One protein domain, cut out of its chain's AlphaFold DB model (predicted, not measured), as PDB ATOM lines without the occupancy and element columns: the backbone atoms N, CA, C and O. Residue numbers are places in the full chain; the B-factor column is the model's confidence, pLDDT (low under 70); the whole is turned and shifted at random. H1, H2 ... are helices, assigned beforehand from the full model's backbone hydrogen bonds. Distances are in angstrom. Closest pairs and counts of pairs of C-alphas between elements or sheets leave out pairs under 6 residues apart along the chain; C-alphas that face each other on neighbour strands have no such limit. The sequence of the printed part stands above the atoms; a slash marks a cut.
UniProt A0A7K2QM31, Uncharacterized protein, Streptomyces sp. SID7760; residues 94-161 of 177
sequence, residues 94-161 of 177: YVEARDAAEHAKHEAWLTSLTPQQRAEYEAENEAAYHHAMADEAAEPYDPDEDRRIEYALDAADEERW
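What this domain is: This is residues 94 to 161 of the 177 residues of an uncharacterized protein of Streptomyces sp. SID7760 (UniProt A0A7K2QM31). Three straight helices make an open, flat three-sided frame: H2 is the long bar, and H1 and H3 extend from its two ends toward the same side, with an empty middle between them. H1 and H2 meet as a V at their linked ends. The printed part has 68 residues with three named helices in the order H1, H2, H3 and no named strand; the class is all helix. It is extended, with a radius of gyration of the C-alphas of 19.8 A and spans of 49 by 38 by 8 A.

Where its parts are: H1, residues 94 to 112, begins at C-alpha 94 (123.671, 142.880, 114.484) and is 26.7 A long. H2, residues 115 to 138, measures 34.2 A. H3, residues 143 to 161, measures 27.1 A and ends at C-alpha 161 (106.920, 163.972, 125.456).

How they stand to each other: H1 and H2 are close but not clearly touching; their closest C-alphas, of Leu 110 and Arg 118, are 7.0 A apart. They run opposite ways at a steep tilt of 58 degrees. H3 is apart from H1 and H2. Every O i to N i+4 pair is within hydrogen-bond range in H1 and H2, and 14 of 15 in H3.

The domain as a whole: The C-alphas farthest apart, of Gln 116 and Trp 161, are 52.3 A apart. The printed part has no cut, and both links are tight. Residues 94 to 97 have pLDDT under 70.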
ATOM      1  N   TYR A  94     123.990 143.974 115.412       53.16
ATOM      2  CA  TYR A  94     123.671 142.880 114.484       53.16
ATOM      3  C   TYR A  94     122.893 143.379 113.262       53.16
ATOM      4  O   TYR A  94     123.193 142.962 112.147       53.16
ATOM      5  N   VAL A  95     121.903 144.253 113.462       60.88
ATOM      6  CA  VAL A  95     121.116 144.852 112.376       60.88
ATOM      7  C   VAL A  95     122.025 145.694 111.490       60.88
ATOM      8  O   VAL A  95     122.059 145.465 110.288       60.88
ATOM      9  N   GLU A  96     122.853 146.552 112.084       68.81
ATOM     10  CA  GLU A  96     123.850 147.347 111.363       68.81
ATOM     11  C   GLU A  96     124.831 146.459 110.582       68.81
ATOM     12  O   GLU A  96     125.080 146.697 109.400       68.81
ATOM     13  N   ALA A  97     125.350 145.385 111.192       62.91
ATOM     14  CA  ALA A  97     126.251 144.453 110.514       62.91
ATOM     15  C   ALA A  97     125.561 143.678 109.379       62.91
ATOM     16  O   ALA A  97     126.167 143.441 108.332       62.91
ATOM     17  N   ARG A  98     124.299 143.280 109.567       71.12
ATOM     18  CA  ARG A  98     123.490 142.619 108.538       71.12
ATOM     19  C   ARG A  98     123.240 143.562 107.368       71.12
ATOM     20  O   ARG A  98     123.442 143.163 106.227       71.12
ATOM     21  N   ASP A  99     122.834 144.793 107.648       73.38
ATOM     22  CA  ASP A  99     122.514 145.786 106.629       73.38
ATOM     23  C   ASP A  99     123.783 146.183 105.855       73.38
ATOM     24  O   ASP A  99     123.767 146.231 104.626       73.38
ATOM     25  N   ALA A 100     124.924 146.321 106.541       76.88
ATOM     26  CA  ALA A 100     126.226 146.503 105.900       76.88
ATOM     27  C   ALA A 100     126.616 145.309 105.009       76.88
ATOM     28  O   ALA A 100     127.158 145.500 103.919       76.88
ATOM     29  N   ALA A 101     126.332 144.074 105.436       79.94
ATOM     30  CA  ALA A 101     126.602 142.881 104.638       79.94
ATOM     31  C   ALA A 101     125.699 142.787 103.397       79.94
ATOM     32  O   ALA A 101     126.182 142.420 102.327       79.94
ATOM     33  N   GLU A 102     124.414 143.123 103.515       83.75
ATOM     34  CA  GLU A 102     123.498 143.189 102.368       83.75
ATOM     35  C   GLU A 102     123.907 144.295 101.391       83.75
ATOM     36  O   GLU A 102     123.980 144.054 100.186       83.75
ATOM     37  N   HIS A 103     124.291 145.469 101.898       90.88
ATOM     38  CA  HIS A 103     124.830 146.541 101.069       90.88
ATOM     39  C   HIS A 103     126.105 146.101 100.332       90.88
ATOM     40  O   HIS A 103     126.210 146.270  99.120       90.88
ATOM     41  N   ALA A 104     127.035 145.428 101.014       89.19
ATOM     42  CA  ALA A 104     128.252 144.913 100.388       89.19
ATOM     43  C   ALA A 104     127.969 143.855  99.303       89.19
ATOM     44  O   ALA A 104     128.645 143.831  98.273       89.19
ATOM     45  N   LYS A 105     126.965 142.986  99.500       92.69
ATOM     46  CA  LYS A 105     126.512 142.040  98.464       92.69
ATOM     47  C   LYS A 105     125.941 142.774  97.255       92.69
ATOM     48  O   LYS A 105     126.240 142.386  96.127       92.69
ATOM     49  N   HIS A 106     125.142 143.814  97.489       93.75
ATOM     50  CA  HIS A 106     124.555 144.624  96.428       93.75
ATOM     51  C   HIS A 106     125.642 145.344  95.612       93.75
ATOM     52  O   HIS A 106     125.659 145.228  94.390       93.75
ATOM     53  N   GLU A 107     126.620 145.966  96.269       94.62
ATOM     54  CA  GLU A 107     127.769 146.609  95.617       94.62
ATOM     55  C   GLU A 107     128.628 145.618  94.815       94.62
ATOM     56  O   GLU A 107     129.051 145.892  93.686       94.62
ATOM     57  N   ALA A 108     128.856 144.422  95.364       94.81
ATOM     58  CA  ALA A 108     129.564 143.359  94.658       94.81
ATOM     59  C   ALA A 108     128.794 142.894  93.411       94.81
ATOM     60  O   ALA A 108     129.397 142.698  92.353       94.81
ATOM     61  N   TRP A 109     127.469 142.757  93.512       95.88
ATOM     62  CA  TRP A 109     126.611 142.442  92.374       95.88
ATOM     63  C   TRP A 109     126.667 143.543  91.313       95.88
ATOM     64  O   TRP A 109     126.960 143.233  90.158       95.88
ATOM     65  N   LEU A 110     126.514 144.817  91.695       93.00
ATOM     66  CA  LEU A 110     126.631 145.948  90.771       93.00
ATOM     67  C   LEU A 110     127.976 145.926  90.049       93.00
ATOM     68  O   LEU A 110     128.034 146.115  88.835       93.00
ATOM     69  N   THR A 111     129.067 145.677  90.774       94.19
ATOM     70  CA  THR A 111     130.434 145.591  90.228       94.19
ATOM     71  C   THR A 111     130.630 144.409  89.281       94.19
ATOM     72  O   THR A 111     131.459 144.482  88.377       94.19
ATOM     73  N   SER A 112     129.854 143.338  89.446       95.38
ATOM     74  CA  SER A 112     129.893 142.179  88.551       95.38
ATOM     75  C   SER A 112     129.180 142.403  87.211       95.38
ATOM     76  O   SER A 112     129.411 141.641  86.271       95.38
ATOM     77  N   LEU A 113     128.331 143.433  87.106       95.25
ATOM     78  CA  LEU A 113     127.600 143.744  85.879       95.25
ATOM     79  C   LEU A 113     128.516 144.334  84.805       95.25
ATOM     80  O   LEU A 113     129.426 145.121  85.074       95.25
ATOM     81  N   THR A 114     128.226 143.997  83.549       96.62
ATOM     82  CA  THR A 114     128.823 144.701  82.407       96.62
ATOM     83  C   THR A 114     128.334 146.155  82.343       96.62
ATOM     84  O   THR A 114     127.247 146.455  82.842       96.62
ATOM     85  N   PRO A 115     129.069 147.069  81.679       95.44
ATOM     86  CA  PRO A 115     128.629 148.458  81.530       95.44
ATOM     87  C   PRO A 115     127.232 148.602  80.912       95.44
ATOM     88  O   PRO A 115     126.472 149.471  81.321       95.44
ATOM     89  N   GLN A 116     126.876 147.728  79.964       94.81
ATOM     90  CA  GLN A 116     125.555 147.742  79.338       94.81
ATOM     91  C   GLN A 116     124.453 147.305  80.315       94.81
ATOM     92  O   GLN A 116     123.456 148.001  80.446       94.81
ATOM     93  N   GLN A 117     124.655 146.206  81.046       94.38
ATOM     94  CA  GLN A 117     123.685 145.732  82.043       94.38
ATOM     95  C   GLN A 117     123.495 146.728  83.188       94.38
ATOM     96  O   GLN A 117     122.395 146.869  83.710       94.38
ATOM     97  N   ARG A 118     124.566 147.427  83.581       92.75
ATOM     98  CA  ARG A 118     124.475 148.484  84.588       92.75
ATOM     99  C   ARG A 118     123.660 149.672  84.074       92.75
ATOM    100  O   ARG A 118     122.795 150.142  84.796       92.75
ATOM    101  N   ALA A 119     123.890 150.107  82.835       92.75
ATOM    102  CA  ALA A 119     123.118 151.189  82.227       92.75
ATOM    103  C   ALA A 119     121.628 150.832  82.067       92.75
ATOM    104  O   ALA A 119     120.772 151.680  82.297       92.75
ATOM    105  N   GLU A 120     121.316 149.583  81.708       94.88
ATOM    106  CA  GLU A 120     119.937 149.079  81.650       94.88
ATOM    107  C   GLU A 120     119.279 149.105  83.041       94.88
ATOM    108  O   GLU A 120     118.196 149.664  83.191       94.88
ATOM    109  N   TYR A 121     119.967 148.605  84.074       92.94
ATOM    110  CA  TYR A 121     119.483 148.642  85.458       92.94
ATOM    111  C   TYR A 121     119.264 150.071  85.983       92.94
ATOM    112  O   TYR A 121     118.241 150.352  86.606       92.94
ATOM    113  N   GLU A 122     120.203 150.986  85.733       92.88
ATOM    114  CA  GLU A 122     120.086 152.391  86.138       92.88
ATOM    115  C   GLU A 122     118.910 153.080  85.432       92.88
ATOM    116  O   GLU A 122     118.142 153.780  86.087       92.88
ATOM    117  N   ALA A 123     118.715 152.828  84.134       94.19
ATOM    118  CA  ALA A 123     117.598 153.382  83.374       94.19
ATOM    119  C   ALA A 123     116.236 152.846  83.847       94.19
ATOM    120  O   ALA A 123     115.275 153.608  83.936       94.19
ATOM    121  N   GLU A 124     116.140 151.553  84.169       94.31
ATOM    122  CA  GLU A 124     114.925 150.960  84.741       94.31
ATOM    123  C   GLU A 124     114.603 151.551  86.120       94.31
ATOM    124  O   GLU A 124     113.449 151.883  86.398       94.31
ATOM    125  N   ASN A 125     115.618 151.725  86.967       93.06
ATOM    126  CA  ASN A 125     115.458 152.294  88.302       93.06
ATOM    127  C   ASN A 125     115.066 153.780  88.238       93.06
ATOM    128  O   ASN A 125     114.134 154.212  88.917       93.06
ATOM    129  N   GLU A 126     115.702 154.553  87.356       93.69
ATOM    130  CA  GLU A 126     115.339 155.948  87.108       93.69
ATOM    131  C   GLU A 126     113.908 156.069  86.557       93.69
ATOM    132  O   GLU A 126     113.136 156.907  87.020       93.69
ATOM    133  N   ALA A 127     113.506 155.205  85.620       93.12
ATOM    134  CA  ALA A 127     112.138 155.188  85.109       93.12
ATOM    135  C   ALA A 127     111.111 154.860  86.206       93.12
ATOM    136  O   ALA A 127     110.061 155.498  86.261       93.12
ATOM    137  N   ALA A 128     111.417 153.907  87.093       93.88
ATOM    138  CA  ALA A 128     110.568 153.583  88.238       93.88
ATOM    139  C   ALA A 128     110.459 154.758  89.223       93.88
ATOM    140  O   ALA A 128     109.363 155.059  89.692       93.88
ATOM    141  N   TYR A 129     111.567 155.456  89.488       90.94
ATOM    142  CA  TYR A 129     111.575 156.660  90.315       90.94
ATOM    143  C   TYR A 129     110.701 157.767  89.712       90.94
ATOM    144  O   TYR A 129     109.824 158.297  90.391       90.94
ATOM    145  N   HIS A 130     110.875 158.079  88.424       91.31
ATOM    146  CA  HIS A 130     110.051 159.091  87.753       91.31
ATOM    147  C   HIS A 130     108.578 158.691  87.676       91.31
ATOM    148  O   HIS A 130     107.716 159.561  87.760       91.31
ATOM    149  N   HIS A 131     108.273 157.398  87.542       93.69
ATOM    150  CA  HIS A 131     106.899 156.906  87.599       93.69
ATOM    151  C   HIS A 131     106.281 157.136  88.981       93.69
ATOM    152  O   HIS A 131     105.186 157.679  89.061       93.69
ATOM    153  N   ALA A 132     106.991 156.793  90.060       90.88
ATOM    154  CA  ALA A 132     106.514 157.026  91.422       90.88
ATOM    155  C   ALA A 132     106.280 158.521  91.698       90.88
ATOM    156  O   ALA A 132     105.241 158.892  92.231       90.88
ATOM    157  N   MET A 133     107.198 159.384  91.250       90.31
ATOM    158  CA  MET A 133     107.041 160.840  91.348       90.31
ATOM    159  C   MET A 133     105.837 161.355  90.549       90.31
ATOM    160  O   MET A 133     105.171 162.302  90.960       90.31
ATOM    161  N   ALA A 134     105.570 160.767  89.380       90.12
ATOM    162  CA  ALA A 134     104.421 161.131  88.563       90.12
ATOM    163  C   ALA A 134     103.100 160.662  89.187       90.12
ATOM    164  O   ALA A 134     102.119 161.397  89.102       90.12
ATOM    165  N   ASP A 135     103.083 159.483  89.813       88.25
ATOM    166  CA  ASP A 135     101.927 158.975  90.555       88.25
ATOM    167  C   ASP A 135     101.619 159.882  91.751       88.25
ATOM    168  O   ASP A 135     100.492 160.353  91.866       88.25
ATOM    169  N   GLU A 136     102.626 160.218  92.565       84.31
ATOM    170  CA  GLU A 136     102.495 161.145  93.701       84.31
ATOM    171  C   GLU A 136     102.004 162.528  93.245       84.31
ATOM    172  O   GLU A 136     101.082 163.098  93.820       84.31
ATOM    173  N   ALA A 137     102.545 163.058  92.144       84.00
ATOM    174  CA  ALA A 137     102.091 164.333  91.587       84.00
ATOM    175  C   ALA A 137     100.676 164.277  90.976       84.00
ATOM    176  O   ALA A 137     100.052 165.324  90.777       84.00
ATOM    177  N   ALA A 138     100.190 163.085  90.618       85.19
ATOM    178  CA  ALA A 138      98.850 162.872  90.083       85.19
ATOM    179  C   ALA A 138      97.798 162.669  91.184       85.19
ATOM    180  O   ALA A 138      96.601 162.755  90.882       85.19
ATOM    181  N   GLU A 139      98.213 162.420  92.430       79.00
ATOM    182  CA  GLU A 139      97.298 162.342  93.560       79.00
ATOM    183  C   GLU A 139      96.593 163.698  93.751       79.00
ATOM    184  O   GLU A 139      97.236 164.749  93.851       79.00
ATOM    185  N   PRO A 140      95.247 163.729  93.735       81.50
ATOM    186  CA  PRO A 140      94.516 164.953  94.005       81.50
ATOM    187  C   PRO A 140      94.840 165.440  95.415       81.50
ATOM    188  O   PRO A 140      94.632 164.707  96.375       81.50
ATOM    189  N   TYR A 141      95.280 166.691  95.530       78.19
ATOM    190  CA  TYR A 141      95.539 167.316  96.823       78.19
ATOM    191  C   TYR A 141      94.293 167.261  97.729       78.19
ATOM    192  O   TYR A 141      93.292 167.926  97.438       78.19
ATOM    193  N   ASP A 142      94.358 166.481  98.814       81.81
ATOM    194  CA  ASP A 142      93.352 166.446  99.879       81.81
ATOM    195  C   ASP A 142      93.824 167.308 101.070       81.81
ATOM    196  O   ASP A 142      94.662 166.875 101.861       81.81
ATOM    197  N   PRO A 143      93.280 168.524 101.265       76.69
ATOM    198  CA  PRO A 143      93.656 169.370 102.401       76.69
ATOM    199  C   PRO A 143      93.306 168.751 103.769       76.69
ATOM    200  O   PRO A 143      93.851 169.172 104.791       76.69
ATOM    201  N   ASP A 144      92.396 167.771 103.824       82.38
ATOM    202  CA  ASP A 144      92.078 167.046 105.056       82.38
ATOM    203  C   ASP A 144      93.053 165.889 105.336       82.38
ATOM    204  O   ASP A 144      93.038 165.353 106.451       82.38
ATOM    205  N   GLU A 145      93.863 165.481 104.357       80.38
ATOM    206  CA  GLU A 145      94.943 164.505 104.521       80.38
ATOM    207  C   GLU A 145      96.153 165.153 105.191       80.38
ATOM    208  O   GLU A 145      96.566 164.674 106.244       80.38
ATOM    209  N   ASP A 146      96.609 166.305 104.693       77.88
ATOM    210  CA  ASP A 146      97.681 167.092 105.321       77.88
ATOM    211  C   ASP A 146      97.377 167.384 106.792       77.88
ATOM    212  O   ASP A 146      98.195 167.133 107.674       77.88
ATOM    213  N   ARG A 147      96.151 167.840 107.080       80.19
ATOM    214  CA  ARG A 147      95.716 168.119 108.453       80.19
ATOM    215  C   ARG A 147      95.659 166.847 109.305       80.19
ATOM    216  O   ARG A 147      95.913 166.894 110.504       80.19
ATOM    217  N   ARG A 148      95.295 165.700 108.720       81.81
ATOM    218  CA  ARG A 148      95.313 164.406 109.424       81.81
ATOM    219  C   ARG A 148      96.736 163.953 109.730       81.81
ATOM    220  O   ARG A 148      96.954 163.420 110.812       81.81
ATOM    221  N   ILE A 149      97.668 164.165 108.806       83.75
ATOM    222  CA  ILE A 149      99.089 163.869 108.996       83.75
ATOM    223  C   ILE A 149      99.665 164.780 110.081       83.75
ATOM    224  O   ILE A 149     100.310 164.279 110.994       83.75
ATOM    225  N   GLU A 150      99.371 166.080 110.042       82.12
ATOM    226  CA  GLU A 150      99.788 167.051 111.061       82.12
ATOM    227  C   GLU A 150      99.289 166.642 112.454       82.12
ATOM    228  O   GLU A 150     100.094 166.459 113.360       82.12
ATOM    229  N   TYR A 151      97.992 166.346 112.607       85.56
ATOM    230  CA  TYR A 151      97.457 165.860 113.885       85.56
ATOM    231  C   TYR A 151      98.059 164.525 114.335       85.56
ATOM    232  O   TYR A 151      98.197 164.295 115.534       85.56
ATOM    233  N   ALA A 152      98.385 163.623 113.407       85.19
ATOM    234  CA  ALA A 152      99.021 162.352 113.743       85.19
ATOM    235  C   ALA A 152     100.471 162.546 114.212       85.19
ATOM    236  O   ALA A 152     100.909 161.849 115.125       85.19
ATOM    237  N   LEU A 153     101.196 163.492 113.612       85.00
ATOM    238  CA  LEU A 153     102.548 163.860 114.024       85.00
ATOM    239  C   LEU A 153     102.541 164.574 115.377       85.00
ATOM    240  O   LEU A 153     103.340 164.208 116.232       85.00
ATOM    241  N   ASP A 154     101.613 165.507 115.599       85.94
ATOM    242  CA  ASP A 154     101.444 166.189 116.887       85.94
ATOM    243  C   ASP A 154     101.082 165.199 117.999       85.94
ATOM    244  O   ASP A 154     101.680 165.227 119.069       85.94
ATOM    245  N   ALA A 155     100.158 164.268 117.739       85.62
ATOM    246  CA  ALA A 155      99.796 163.236 118.710       85.62
ATOM    247  C   ALA A 155     100.976 162.308 119.040       85.62
ATOM    248  O   ALA A 155     101.168 161.950 120.200       85.62
ATOM    249  N   ALA A 156     101.781 161.936 118.039       81.88
ATOM    250  CA  ALA A 156     102.981 161.130 118.249       81.88
ATOM    251  C   ALA A 156     104.088 161.907 118.988       81.88
ATOM    252  O   ALA A 156     104.839 161.315 119.763       81.88
ATOM    253  N   ASP A 157     104.198 163.222 118.765       85.56
ATOM    254  CA  ASP A 157     105.118 164.089 119.505       85.56
ATOM    255  C   ASP A 157     104.669 164.215 120.968       85.56
ATOM    256  O   ASP A 157     105.479 163.983 121.862       85.56
ATOM    257  N   GLU A 158     103.385 164.484 121.230       82.56
ATOM    258  CA  GLU A 158     102.815 164.538 122.584       82.56
ATOM    259  C   GLU A 158     102.985 163.216 123.349       82.56
ATOM    260  O   GLU A 158     103.351 163.240 124.524       82.56
ATOM    261  N   GLU A 159     102.779 162.067 122.695       78.94
ATOM    262  CA  GLU A 159     103.019 160.742 123.286       78.94
ATOM    263  C   GLU A 159     104.501 160.559 123.648       78.94
ATOM    264  O   GLU A 159     104.814 160.153 124.768       78.94
ATOM    265  N   ARG A 160     105.426 160.974 122.768       80.62
ATOM    266  CA  ARG A 160     106.867 160.952 123.067       80.62
ATOM    267  C   ARG A 160     107.217 161.838 124.266       80.62
ATOM    268  O   ARG A 160     107.976 161.414 125.131       80.62
ATOM    269  N   TRP A 161     106.676 163.056 124.336       74.56
ATOM    270  CA  TRP A 161     106.920 163.972 125.456       74.56
ATOM    271  C   TRP A 161     106.332 163.459 126.773       74.56
ATOM    272  O   TRP A 161     106.928 163.679 127.826       74.56
TER     273      TRP A 161